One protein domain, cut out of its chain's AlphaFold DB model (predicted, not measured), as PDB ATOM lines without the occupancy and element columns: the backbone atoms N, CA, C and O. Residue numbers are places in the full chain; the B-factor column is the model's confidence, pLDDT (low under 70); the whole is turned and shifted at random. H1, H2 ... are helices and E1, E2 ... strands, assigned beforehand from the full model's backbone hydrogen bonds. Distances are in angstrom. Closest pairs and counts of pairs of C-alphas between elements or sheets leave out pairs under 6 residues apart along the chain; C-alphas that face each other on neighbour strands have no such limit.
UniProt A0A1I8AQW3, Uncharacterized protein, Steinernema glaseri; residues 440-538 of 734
ATOM      1  N   GLU A 440     161.283 194.305 155.529       93.12
ATOM      2  CA  GLU A 440     162.514 194.260 154.747       93.12
ATOM      3  C   GLU A 440     163.699 194.473 155.684       93.12
ATOM      4  O   GLU A 440     163.732 195.422 156.472       93.12
ATOM      5  N   PHE A 441     164.643 193.538 155.620       95.56
ATOM      6  CA  PHE A 441     165.832 193.531 156.456       95.56
ATOM      7  C   PHE A 441     167.094 193.745 155.631       95.56
ATOM      8  O   PHE A 441     167.217 193.272 154.498       95.56
ATOM      9  N   THR A 442     168.053 194.399 156.273       95.94
ATOM     10  CA  THR A 442     169.465 194.358 155.923       95.94
ATOM     11  C   THR A 442     170.138 193.317 156.810       95.94
ATOM     12  O   THR A 442     170.028 193.375 158.036       95.94
ATOM     13  N   VAL A 443     170.799 192.334 156.205       96.56
ATOM     14  CA  VAL A 443     171.610 191.350 156.928       96.56
ATOM     15  C   VAL A 443     173.015 191.898 157.050       96.56
ATOM     16  O   VAL A 443     173.646 192.197 156.043       96.56
ATOM     17  N   HIS A 444     173.512 191.996 158.271       95.50
ATOM     18  CA  HIS A 444     174.869 192.412 158.561       95.50
ATOM     19  C   HIS A 444     175.699 191.194 158.922       95.50
ATOM     20  O   HIS A 444     175.310 190.404 159.783       95.50
ATOM     21  N   LEU A 445     176.829 191.054 158.244       94.88
ATOM     22  CA  LEU A 445     177.790 189.986 158.437       94.88
ATOM     23  C   LEU A 445     179.123 190.596 158.889       94.88
ATOM     24  O   LEU A 445     179.530 191.658 158.409       94.88
ATOM     25  N   LYS A 446     179.820 189.921 159.799       93.50
ATOM     26  CA  LYS A 446     181.211 190.237 160.154       93.50
ATOM     27  C   LYS A 446     181.953 188.945 160.448       93.50
ATOM     28  O   LYS A 446     181.434 188.100 161.170       93.50
ATOM     29  N   LEU A 447     183.148 188.778 159.897       92.31
ATOM     30  CA  LEU A 447     184.003 187.647 160.249       92.31
ATOM     31  C   LEU A 447     184.651 187.889 161.609       92.31
ATOM     32  O   LEU A 447     184.986 189.025 161.951       92.31
ATOM     33  N   SER A 448     184.817 186.827 162.394       93.06
ATOM     34  CA  SER A 448     185.683 186.886 163.568       93.06
ATOM     35  C   SER A 448     187.123 187.193 163.132       93.06
ATOM     36  O   SER A 448     187.487 186.906 161.990       93.06
ATOM     37  N   PRO A 449     187.971 187.751 164.016       89.81
ATOM     38  CA  PRO A 449     189.356 188.086 163.668       89.81
ATOM     39  C   PRO A 449     190.182 186.906 163.127       89.81
ATOM     40  O   PRO A 449     191.071 187.102 162.308       89.81
ATOM     41  N   ASP A 450     189.876 185.683 163.563       91.12
ATOM     42  CA  ASP A 450     190.505 184.436 163.112       91.12
ATOM     43  C   ASP A 450     189.830 183.817 161.869       91.12
ATOM     44  O   ASP A 450     190.285 182.800 161.351       91.12
ATOM     45  N   GLY A 451     188.728 184.401 161.387       90.00
ATOM     46  CA  GLY A 451     187.948 183.915 160.248       90.00
ATOM     47  C   GLY A 451     187.172 182.614 160.490       90.00
ATOM     48  O   GLY A 451     186.599 182.076 159.542       90.00
ATOM     49  N   THR A 452     187.132 182.088 161.721       92.50
ATOM     50  CA  THR A 452     186.488 180.795 162.023       92.50
ATOM     51  C   THR A 452     184.974 180.907 162.219       92.50
ATOM     52  O   THR A 452     184.240 179.928 162.033       92.50
ATOM     53  N   GLN A 453     184.479 182.098 162.558       94.81
ATOM     54  CA  GLN A 453     183.073 182.386 162.816       94.81
ATOM     55  C   GLN A 453     182.572 183.578 161.999       94.81
ATOM     56  O   GLN A 453     183.322 184.462 161.589       94.81
ATOM     57  N   VAL A 454     181.258 183.612 161.803       95.06
ATOM     58  CA  VAL A 454     180.526 184.719 161.198       95.06
ATOM     59  C   VAL A 454     179.536 185.248 162.230       95.06
ATOM     60  O   VAL A 454     178.671 184.513 162.711       95.06
ATOM     61  N   GLY A 455     179.683 186.519 162.576       96.38
ATOM     62  CA  GLY A 455     178.709 187.304 163.311       96.38
ATOM     63  C   GLY A 455     177.599 187.729 162.356       96.38
ATOM     64  O   GLY A 455     177.880 188.145 161.229       96.38
ATOM     65  N   ILE A 456     176.347 187.602 162.785       97.00
ATOM     66  CA  ILE A 456     175.153 187.851 161.976       97.00
ATOM     67  C   ILE A 456     174.170 188.691 162.781       97.00
ATOM     68  O   ILE A 456     173.833 188.358 163.917       97.00
ATOM     69  N   GLY A 457     173.681 189.768 162.173       97.00
ATOM     70  CA  GLY A 457     172.626 190.603 162.736       97.00
ATOM     71  C   GLY A 457     171.640 191.055 161.670       97.00
ATOM     72  O   GLY A 457     172.026 191.422 160.563       97.00
ATOM     73  N   LEU A 458     170.351 191.040 161.996       96.69
ATOM     74  CA  LEU A 458     169.302 191.587 161.141       96.69
ATOM     75  C   LEU A 458     168.962 193.001 161.571       96.69
ATOM     76  O   LEU A 458     168.606 193.228 162.725       96.69
ATOM     77  N   LYS A 459     168.975 193.934 160.629       95.38
ATOM     78  CA  LYS A 459     168.576 195.315 160.864       95.38
ATOM     79  C   LYS A 459     167.389 195.643 159.978       95.38
ATOM     80  O   LYS A 459     167.457 195.512 158.759       95.38
ATOM     81  N   MET A 460     166.268 196.023 160.580       91.81
ATOM     82  CA  MET A 460     165.132 196.527 159.804       91.81
ATOM     83  C   MET A 460     165.504 197.899 159.241       91.81
ATOM     84  O   MET A 460     166.153 198.676 159.941       91.81
ATOM     85  N   THR A 461     165.095 198.215 158.013       78.12
ATOM     86  CA  THR A 461     165.324 199.548 157.434       78.12
ATOM     87  C   THR A 461     164.818 200.631 158.397       78.12
ATOM     88  O   THR A 461     163.639 200.651 158.744       78.12
ATOM     89  N   GLY A 462     165.722 201.491 158.881       75.25
ATOM     90  CA  GLY A 462     165.436 202.548 159.864       75.25
ATOM     91  C   GLY A 462     165.592 202.164 161.344       75.25
ATOM     92  O   GLY A 462     165.703 203.052 162.179       75.25
ATOM     93  N   SER A 463     165.668 200.880 161.701       85.31
ATOM     94  CA  SER A 463     165.979 200.459 163.080       85.31
ATOM     95  C   SER A 463     167.483 200.489 163.332       85.31
ATOM     96  O   SER A 463     168.246 200.236 162.408       85.31
ATOM     97  N   MET A 464     167.919 200.753 164.567       78.06
ATOM     98  CA  MET A 464     169.333 200.681 164.967       78.06
ATOM     99  C   MET A 464     169.714 199.349 165.619       78.06
ATOM    100  O   MET A 464     170.883 198.973 165.556       78.06
ATOM    101  N   ASP A 465     168.741 198.628 166.176       90.31
ATOM    102  CA  ASP A 465     168.985 197.392 166.913       90.31
ATOM    103  C   ASP A 465     169.104 196.184 165.984       90.31
ATOM    104  O   ASP A 465     168.331 196.021 165.030       90.31
ATOM    105  N   PHE A 466     170.055 195.307 166.313       93.81
ATOM    106  CA  PHE A 466     170.195 194.014 165.665       93.81
ATOM    107  C   PHE A 466     169.229 192.996 166.257       93.81
ATOM    108  O   PHE A 466     169.180 192.759 167.462       93.81
ATOM    109  N   MET A 467     168.496 192.330 165.377       95.06
ATOM    110  CA  MET A 467     167.700 191.155 165.693       95.06
ATOM    111  C   MET A 467     168.459 189.884 165.324       95.06
ATOM    112  O   MET A 467     169.263 189.865 164.388       95.06
ATOM    113  N   ARG A 468     168.152 188.800 166.037       96.50
ATOM    114  CA  ARG A 468     168.643 187.458 165.703       96.50
ATOM    115  C   ARG A 468     168.056 186.975 164.384       96.50
ATOM    116  O   ARG A 468     166.874 187.212 164.121       96.50
ATOM    117  N   LEU A 469     168.824 186.203 163.623       95.00
ATOM    118  CA  LEU A 469     168.437 185.560 162.369       95.00
ATOM    119  C   LEU A 469     167.169 184.705 162.516       95.00
ATOM    120  O   LEU A 469     166.317 184.693 161.629       95.00
ATOM    121  N   ALA A 470     167.004 184.054 163.672       94.62
ATOM    122  CA  ALA A 470     165.820 183.260 164.013       94.62
ATOM    123  C   ALA A 470     164.509 184.075 164.061       94.62
ATOM    124  O   ALA A 470     163.429 183.494 164.093       94.62
ATOM    125  N   SER A 471     164.590 185.410 164.043       94.12
ATOM    126  CA  SER A 471     163.428 186.311 164.033       94.12
ATOM    127  C   SER A 471     162.797 186.470 162.643       94.12
ATOM    128  O   SER A 471     161.752 187.125 162.525       94.12
ATOM    129  N   LEU A 472     163.417 185.914 161.591       94.75
ATOM    130  CA  LEU A 472     162.837 185.887 160.247       94.75
ATOM    131  C   LEU A 472     161.617 184.968 160.210       94.75
ATOM    132  O   LEU A 472     161.676 183.771 160.480       94.75
ATOM    133  N   SER A 473     160.507 185.542 159.784       93.81
ATOM    134  CA  SER A 473     159.279 184.865 159.415       93.81
ATOM    135  C   SER A 473     159.250 184.582 157.913       93.81
ATOM    136  O   SER A 473     160.019 185.131 157.121       93.81
ATOM    137  N   LYS A 474     158.281 183.770 157.479       93.00
ATOM    138  CA  LYS A 474     158.087 183.495 156.050       93.00
ATOM    139  C   LYS A 474     157.694 184.716 155.210       93.00
ATOM    140  O   LYS A 474     157.836 184.672 153.992       93.00
ATOM    141  N   TYR A 475     157.193 185.770 155.854       94.12
ATOM    142  CA  TYR A 475     156.788 187.010 155.195       94.12
ATOM    143  C   TYR A 475     157.939 187.991 155.053       94.12
ATOM    144  O   TYR A 475     157.770 189.006 154.393       94.12
ATOM    145  N   ASP A 476     159.090 187.731 155.659       94.75
ATOM    146  CA  ASP A 476     160.200 188.669 155.628       94.75
ATOM    147  C   ASP A 476     161.025 188.514 154.360       94.75
ATOM    148  O   ASP A 476     161.041 187.460 153.717       94.75
ATOM    149  N   ARG A 477     161.687 189.604 153.987       93.00
ATOM    150  CA  ARG A 477     162.562 189.670 152.826       93.00
ATOM    151  C   ARG A 477     163.896 190.273 153.230       93.00
ATOM    152  O   ARG A 477     163.949 191.205 154.032       93.00
ATOM    153  N   ILE A 478     164.962 189.756 152.638       94.94
ATOM    154  CA  ILE A 478     166.284 190.364 152.739       94.94
ATOM    155  C   ILE A 478     166.429 191.302 151.547       94.94
ATOM    156  O   ILE A 478     166.506 190.853 150.403       94.94
ATOM    157  N   GLY A 479     166.375 192.603 151.825       93.31
ATOM    158  CA  GLY A 479     166.553 193.654 150.825       93.31
ATOM    159  C   GLY A 479     168.024 193.974 150.590       93.31
ATOM    160  O   GLY A 479     168.396 194.335 149.481       93.31
ATOM    161  N   ALA A 480     168.869 193.784 151.607       95.06
ATOM    162  CA  ALA A 480     170.296 194.030 151.487       95.06
ATOM    163  C   ALA A 480     171.143 193.082 152.342       95.06
ATOM    164  O   ALA A 480     170.696 192.578 153.373       95.06
ATOM    165  N   ILE A 481     172.390 192.878 151.925       95.69
ATOM    166  CA  ILE A 481     173.433 192.193 152.686       95.69
ATOM    167  C   ILE A 481     174.625 193.147 152.782       95.69
ATOM    168  O   ILE A 481     175.120 193.632 151.766       95.69
ATOM    169  N   GLN A 482     175.066 193.426 154.003       94.06
ATOM    170  CA  GLN A 482     176.194 194.293 154.318       94.06
ATOM    171  C   GLN A 482     177.267 193.514 155.066       94.06
ATOM    172  O   GLN A 482     176.966 192.732 155.965       94.06
ATOM    173  N   LEU A 483     178.524 193.768 154.729       91.94
ATOM    174  CA  LEU A 483     179.674 193.119 155.333       91.94
ATOM    175  C   LEU A 483     180.703 194.160 155.787       91.94
ATOM    176  O   LEU A 483     181.039 195.071 155.030       91.94
ATOM    177  N   GLY A 484     181.216 193.992 157.006       83.62
ATOM    178  CA  GLY A 484     182.431 194.675 157.467       83.62
ATOM    179  C   GLY A 484     182.220 195.906 158.356       83.62
ATOM    180  O   GLY A 484     183.084 196.179 159.182       83.62
ATOM    181  N   ASP A 485     181.068 196.580 158.291       81.88
ATOM    182  CA  ASP A 485     180.839 197.880 158.962       81.88
ATOM    183  C   ASP A 485     180.615 197.825 160.492       81.88
ATOM    184  O   ASP A 485     180.440 198.864 161.131       81.88
ATOM    185  N   PHE A 486     180.597 196.637 161.107       87.88
ATOM    186  CA  PHE A 486     180.207 196.453 162.512       87.88
ATOM    187  C   PHE A 486     181.242 195.662 163.301       87.88
ATOM    188  O   PHE A 486     181.960 194.826 162.747       87.88
ATOM    189  N   ARG A 487     181.298 195.896 164.619       90.31
ATOM    190  CA  ARG A 487     182.110 195.057 165.502       90.31
ATOM    191  C   ARG A 487     181.462 193.685 165.586       90.31
ATOM    192  O   ARG A 487     180.252 193.570 165.756       90.31
ATOM    193  N   PHE A 488     182.286 192.649 165.496       92.88
ATOM    194  CA  PHE A 488     181.835 191.264 165.588       92.88
ATOM    195  C   PHE A 488     181.020 190.999 166.867       92.88
ATOM    196  O   PHE A 488     180.038 190.261 166.836       92.88
ATOM    197  N   ASP A 489     181.384 191.649 167.977       93.94
ATOM    198  CA  ASP A 489     180.705 191.486 169.265       93.94
ATOM    199  C   ASP A 489     179.330 192.144 169.362       93.94
ATOM    200  O   ASP A 489     178.533 191.724 170.201       93.94
ATOM    201  N   ASP A 490     179.025 193.102 168.486       93.94
ATOM    202  CA  ASP A 490     177.721 193.767 168.453       93.94
ATOM    203  C   ASP A 490     176.657 192.902 167.748       93.94
ATOM    204  O   ASP A 490     175.461 193.194 167.820       93.94
ATOM    205  N   LEU A 491     177.074 191.839 167.047       96.00
ATOM    206  CA  LEU A 491     176.175 190.975 166.292       96.00
ATOM    207  C   LEU A 491     175.625 189.845 167.183       96.00
ATOM    208  O   LEU A 491     176.394 189.131 167.834       96.00
ATOM    209  N   PRO A 492     174.291 189.658 167.221       95.81
ATOM    210  CA  PRO A 492     173.640 188.804 168.210       95.81
ATOM    211  C   PRO A 492     173.834 187.305 167.967       95.81
ATOM    212  O   PRO A 492     173.737 186.531 168.921       95.81
ATOM    213  N   ASP A 493     174.096 186.885 166.727       97.00
ATOM    214  CA  ASP A 493     174.358 185.487 166.391       97.00
ATOM    215  C   ASP A 493     175.810 185.317 165.942       97.00
ATOM    216  O   ASP A 493     176.250 185.969 165.002       97.00
ATOM    217  N   LYS A 494     176.548 184.409 166.584       97.31
ATOM    218  CA  LYS A 494     177.929 184.050 166.225       97.31
ATOM    219  C   LYS A 494     177.934 182.581 165.825       97.31
ATOM    220  O   LYS A 494     177.594 181.717 166.632       97.31
ATOM    221  N   ILE A 495     178.224 182.291 164.559       96.25
ATOM    222  CA  ILE A 495     178.047 180.951 163.983       96.25
ATOM    223  C   ILE A 495     179.358 180.497 163.329       96.25
ATOM    224  O   ILE A 495     179.934 181.267 162.564       96.25
ATOM    225  N   PRO A 496     179.831 179.257 163.565       96.25
ATOM    226  CA  PRO A 496     180.991 178.714 162.857       96.25
ATOM    227  C   PRO A 496     180.814 178.753 161.334       96.25
ATOM    228  O   PRO A 496     179.722 178.468 160.834       96.25
ATOM    229  N   MET A 497     181.883 179.040 160.590       93.19
ATOM    230  CA  MET A 497     181.849 179.198 159.127       93.19
ATOM    231  C   MET A 497     181.240 177.983 158.397       93.19
ATOM    232  O   MET A 497     180.444 178.138 157.471       93.19
ATOM    233  N   GLU A 498     181.534 176.764 158.855       93.19
ATOM    234  CA  GLU A 498     180.954 175.526 158.311       93.19
ATOM    235  C   GLU A 498     179.417 175.502 158.434       93.19
ATOM    236  O   GLU A 498     178.686 175.181 157.487       93.19
ATOM    237  N   ARG A 499     178.895 175.913 159.599       94.50
ATOM    238  CA  ARG A 499     177.450 176.027 159.841       94.50
ATOM    239  C   ARG A 499     176.833 177.191 159.079       94.50
ATOM    240  O   ARG A 499     175.674 177.097 158.681       94.50
ATOM    241  N   PHE A 500     177.577 178.272 158.859       94.62
ATOM    242  CA  PHE A 500     177.112 179.383 158.036       94.62
ATOM    243  C   PHE A 500     176.814 178.912 156.605       94.62
ATOM    244  O   PHE A 500     175.700 179.117 156.118       94.62
ATOM    245  N   GLY A 501     177.752 178.196 155.976       92.19
ATOM    246  CA  GLY A 501     177.574 177.670 154.619       92.19
ATOM    247  C   GLY A 501     176.412 176.679 154.490       92.19
ATOM    248  O   GLY A 501     175.656 176.739 153.523       92.19
ATOM    249  N   THR A 502     176.224 175.802 155.479       94.00
ATOM    250  CA  THR A 502     175.223 174.720 155.411       94.00
ATOM    251  C   THR A 502     173.835 175.102 155.925       94.00
ATOM    252  O   THR A 502     172.845 174.557 155.444       94.00
ATOM    253  N   ARG A 503     173.722 176.023 156.893       94.75
ATOM    254  CA  ARG A 503     172.436 176.366 157.537       94.75
ATOM    255  C   ARG A 503     171.962 177.780 157.253       94.75
ATOM    256  O   ARG A 503     170.765 177.987 157.085       94.75
ATOM    257  N   VAL A 504     172.867 178.753 157.218       94.38
ATOM    258  CA  VAL A 504     172.479 180.164 157.076       94.38
ATOM    259  C   VAL A 504     172.353 180.551 155.614       94.38
ATOM    260  O   VAL A 504     171.351 181.144 155.221       94.38
ATOM    261  N   LEU A 505     173.331 180.185 154.790       93.12
ATOM    262  CA  LEU A 505     173.350 180.567 153.386       93.12
ATOM    263  C   LEU A 505     172.107 180.088 152.604       93.12
ATOM    264  O   LEU A 505     171.560 180.894 151.850       93.12
ATOM    265  N   PRO A 506     171.571 178.863 152.812       94.06
ATOM    266  CA  PRO A 506     170.302 178.464 152.201       94.06
ATOM    267  C   PRO A 506     169.124 179.349 152.626       94.06
ATOM    268  O   PRO A 506     168.274 179.680 151.801       94.06
ATOM    269  N   VAL A 507     169.090 179.783 153.892       93.25
ATOM    270  CA  VAL A 507     168.059 180.706 154.388       93.25
ATOM    271  C   VAL A 507     168.191 182.059 153.700       93.25
ATOM    272  O   VAL A 507     167.189 182.554 153.191       93.25
ATOM    273  N   LEU A 508     169.405 182.617 153.606       93.25
ATOM    274  CA  LEU A 508     169.646 183.870 152.884       93.25
ATOM    275  C   LEU A 508     169.180 183.748 151.428       93.25
ATOM    276  O   LEU A 508     168.313 184.509 151.011       93.25
ATOM    277  N   ASN A 509     169.634 182.712 150.715       91.19
ATOM    278  CA  ASN A 509     169.260 182.435 149.326       91.19
ATOM    279  C   ASN A 509     167.740 182.309 149.128       91.19
ATOM    280  O   ASN A 509     167.201 182.826 148.154       91.19
ATOM    281  N   SER A 510     167.031 181.666 150.062       89.31
ATOM    282  CA  SER A 510     165.568 181.519 149.987       89.31
ATOM    283  C   SER A 510     164.793 182.823 150.230       89.31
ATOM    284  O   SER A 510     163.605 182.903 149.920       89.31
ATOM    285  N   ARG A 511     165.438 183.844 150.812       91.00
ATOM    286  CA  ARG A 511     164.821 185.121 151.218       91.00
ATOM    287  C   ARG A 511     165.306 186.324 150.407       91.00
ATOM    288  O   ARG A 511     164.724 187.404 150.527       91.00
ATOM    289  N   THR A 512     166.338 186.148 149.588       86.56
ATOM    290  CA  THR A 512     166.877 187.152 148.668       86.56
ATOM    291  C   THR A 512     166.306 186.942 147.264       86.56
ATOM    292  O   THR A 512     166.850 186.167 146.482       86.56
ATOM    293  N   GLY A 513     165.202 187.620 146.931       81.56
ATOM    294  CA  GLY A 513     164.685 187.644 145.554       81.56
ATOM    295  C   GLY A 513     165.577 188.500 144.649       81.56
ATOM    296  O   GLY A 513     166.335 187.989 143.832       81.56
ATOM    297  N   THR A 514     165.528 189.814 144.861       85.50
ATOM    298  CA  THR A 514     166.569 190.772 144.457       85.50
ATOM    299  C   THR A 514     167.065 191.487 145.707       85.50
ATOM    300  O   THR A 514     166.260 191.759 146.609       85.50
ATOM    301  N   TYR A 515     168.366 191.747 145.788       91.94
ATOM    302  CA  TYR A 515     168.986 192.363 146.960       91.94
ATOM    303  C   TYR A 515     170.127 193.302 146.576       91.94
ATOM    304  O   TYR A 515     170.718 193.174 145.503       91.94
ATOM    305  N   ASP A 516     170.448 194.210 147.486       93.81
ATOM    306  CA  ASP A 516     171.613 195.078 147.394       93.81
ATOM    307  C   ASP A 516     172.758 194.493 148.242       93.81
ATOM    308  O   ASP A 516     172.560 194.028 149.364       93.81
ATOM    309  N   PHE A 517     173.971 194.467 147.702       93.62
ATOM    310  CA  PHE A 517     175.138 193.844 148.316       93.62
ATOM    311  C   PHE A 517     176.227 194.885 148.562       93.62
ATOM    312  O   PHE A 517     176.687 195.543 147.627       93.62
ATOM    313  N   TYR A 518     176.661 195.020 149.813       92.38
ATOM    314  CA  TYR A 518     177.668 195.996 150.218       92.38
ATOM    315  C   TYR A 518     178.784 195.324 151.018       92.38
ATOM    316  O   TYR A 518     178.526 194.626 151.995       92.38
ATOM    317  N   ILE A 519     180.029 195.586 150.637       89.69
ATOM    318  CA  ILE A 519     181.226 195.216 151.388       89.69
ATOM    319  C   ILE A 519     182.023 196.484 151.652       89.69
ATOM    320  O   ILE A 519     182.433 197.183 150.719       89.69
ATOM    321  N   SER A 520     182.245 196.770 152.931       81.75
ATOM    322  CA  SER A 520     183.103 197.864 153.357       81.75
ATOM    323  C   SER A 520     184.563 197.480 153.157       81.75
ATOM    324  O   SER A 520     185.018 196.452 153.635       81.75
ATOM    325  N   ALA A 521     185.307 198.297 152.418       64.81
ATOM    326  CA  ALA A 521     186.701 198.018 152.073       64.81
ATOM    327  C   ALA A 521     187.696 198.368 153.201       64.81
ATOM    328  O   ALA A 521     188.881 198.515 152.915       64.81
ATOM    329  N   SER A 522     187.230 198.625 154.429       66.44
ATOM    330  CA  SER A 522     188.062 199.258 155.461       66.44
ATOM    331  C   SER A 522     188.979 198.305 156.222       66.44
ATOM    332  O   SER A 522     189.971 198.782 156.767       66.44
ATOM    333  N   ASP A 523     188.687 197.001 156.253       60.78
ATOM    334  CA  ASP A 523     189.368 196.083 157.166       60.78
ATOM    335  C   ASP A 523     190.080 194.950 156.408       60.78
ATOM    336  O   ASP A 523     189.464 194.170 155.680       60.78
ATOM    337  N   ASP A 524     191.388 194.806 156.647       64.25
ATOM    338  CA  ASP A 524     192.231 193.718 156.120       64.25
ATOM    339  C   ASP A 524     191.759 192.306 156.534       64.25
ATOM    340  O   ASP A 524     192.229 191.304 155.984       64.25
ATOM    341  N   SER A 525     190.817 192.205 157.482       59.03
ATOM    342  CA  SER A 525     190.257 190.948 157.998       59.03
ATOM    343  C   SER A 525     189.388 190.183 156.996       59.03
ATOM    344  O   SER A 525     189.110 189.002 157.197       59.03
ATOM    345  N   ASP A 526     188.961 190.818 155.902       60.91
ATOM    346  CA  ASP A 526     187.890 190.287 155.049       60.91
ATOM    347  C   ASP A 526     188.394 189.416 153.876       60.91
ATOM    348  O   ASP A 526     187.631 189.025 152.991       60.91
ATOM    349  N   LYS A 527     189.675 189.013 153.889       66.88
ATOM    350  CA  LYS A 527     190.277 188.104 152.885       66.88
ATOM    351  C   LYS A 527     189.642 186.700 152.860       66.88
ATOM    352  O   LYS A 527     189.778 185.978 151.874       66.88
ATOM    353  N   ASN A 528     188.885 186.328 153.895       64.69
ATOM    354  CA  ASN A 528     188.236 185.018 154.041       64.69
ATOM    355  C   ASN A 528     186.761 184.996 153.598       64.69
ATOM    356  O   ASN A 528     185.947 184.227 154.112       64.69
ATOM    357  N   LEU A 529     186.418 185.773 152.567       66.25
ATOM    358  CA  LEU A 529     185.082 185.792 151.965       66.25
ATOM    359  C   LEU A 529     184.649 184.705 150.953       66.25
ATOM    360  O   LEU A 529     183.549 184.859 150.403       66.25
ATOM    361  N   PRO A 530     185.396 183.615 150.661       66.00
ATOM    362  CA  PRO A 530     185.002 182.637 149.648       66.00
ATOM    363  C   PRO A 530     183.566 182.124 149.711       66.00
ATOM    364  O   PRO A 530     183.015 181.736 148.689       66.00
ATOM    365  N   THR A 531     182.970 182.075 150.899       70.69
ATOM    366  CA  THR A 531     181.683 181.420 151.130       70.69
ATOM    367  C   THR A 531     180.496 182.234 150.604       70.69
ATOM    368  O   THR A 531     179.443 181.663 150.329       70.69
ATOM    369  N   LEU A 532     180.647 183.553 150.417       74.62
ATOM    370  CA  LEU A 532     179.564 184.421 149.935       74.62
ATOM    371  C   LEU A 532     179.393 184.402 148.409       74.62
ATOM    372  O   LEU A 532     178.343 184.813 147.916       74.62
ATOM    373  N   THR A 533     180.343 183.839 147.655       77.81
ATOM    374  CA  THR A 533     180.180 183.632 146.201       77.81
ATOM    375  C   THR A 533     179.067 182.633 145.857       77.81
ATOM    376  O   THR A 533     178.586 182.585 144.723       77.81
ATOM    377  N   ASN A 534     178.614 181.876 146.859       85.00
ATOM    378  CA  ASN A 534     177.504 180.931 146.785       85.00
ATOM    379  C   ASN A 534     176.123 181.587 146.986       85.00
ATOM    380  O   ASN A 534     175.111 180.881 147.021       85.00
ATOM    381  N   LEU A 535     176.047 182.919 147.114       87.00
ATOM    382  CA  LEU A 535     174.773 183.628 147.019       87.00
ATOM    383  C   LEU A 535     174.221 183.484 145.594       87.00
ATOM    384  O   LEU A 535     174.809 183.960 144.623       87.00
ATOM    385  N   CYS A 536     173.096 182.781 145.469       81.81
ATOM    386  CA  CYS A 536     172.516 182.411 144.176       81.81
ATOM    387  C   CYS A 536     171.540 183.460 143.633       81.81
ATOM    388  O   CYS A 536     171.233 183.440 142.442       81.81
ATOM    389  N   GLY A 537     171.043 184.359 144.485       86.75
ATOM    390  CA  GLY A 537     170.134 185.415 144.057       86.75
ATOM    391  C   GLY A 537     170.840 186.466 143.183       86.75
ATOM    392  O   GLY A 537     172.024 186.750 143.413       86.75
ATOM    393  N   PRO A 538     170.127 187.072 142.218       92.12
ATOM    394  CA  PRO A 538     170.616 188.229 141.484       92.12
ATOM    395  C   PRO A 538     170.687 189.470 142.383       92.12
ATOM    396  O   PRO A 538     169.672 189.936 142.910       92.12
TER     397      PRO A 538
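AT A GLANCE: This is residues 440 to 538 of the 734 residues of an uncharacterized protein of Steinernema glaseri (UniProt A0A1I8AQW3). A strongly twisted sheet of five strands forms a wall, with one long helix, H1, along the strands over one face. Beyond edge strand E5, the last stretch runs past one end of the sheet through H2, which grazes it, and folds back to H3 near H1. The printed part has 99 residues, in the order E1 E2 E3 E4 H1 E5 H2 H3; the sheet is mixed, ordered E4 E2 E1 E3 E5, and the class is mixed, helices and strands. It is compact, with a radius of gyration of the C-alphas of 12.3 A and spans of 35 by 28 by 22 A.

HOW THE PARTS SIT: E1, residues 440 to 447, and E2, residues 453 to 460, form an antiparallel hairpin, with N 444 and O 457 2.8 A apart. E3, residues 477 to 483, is parallel to E1, with N 443 and O 480 2.8 A apart. E4, residues 493 to 496, is antiparallel to E2, with N 454 and O 495 2.8 A apart. H1, residues 497 to 511, is on the sheet at a height of 9.0 A, over E2 and E1; the two layers are this helix and the sheet. E5, residues 515 to 519, is parallel to E3, with N 481 and O 516 2.8 A apart. H2, residues 524 to 528, only grazes the sheet. H3, residues 530 to 534, is close to H1 but not clearly touching, the closest C-alphas, of Gly 501 and Thr 531, being 6.6 A apart. O i to N i+4 pairs within hydrogen-bond range number 8 of 11 in H1 and 0 of 1 in both H2 and H3, where O i to N i+3 pairs number 0 of 2 each.

IN THESE COORDINATES: E1 begins at C-alpha 440 (162.514, 194.260, 154.747) and is 23.1 A long; E2 is 23.0 A and H1 19.7 A. H3 ends at C-alpha 534 (177.504, 180.931, 146.785).

THE WHOLE: The printed part has no cut. Residues 461 to 476 make the long link. Residues 521 to 530 have pLDDT under 70.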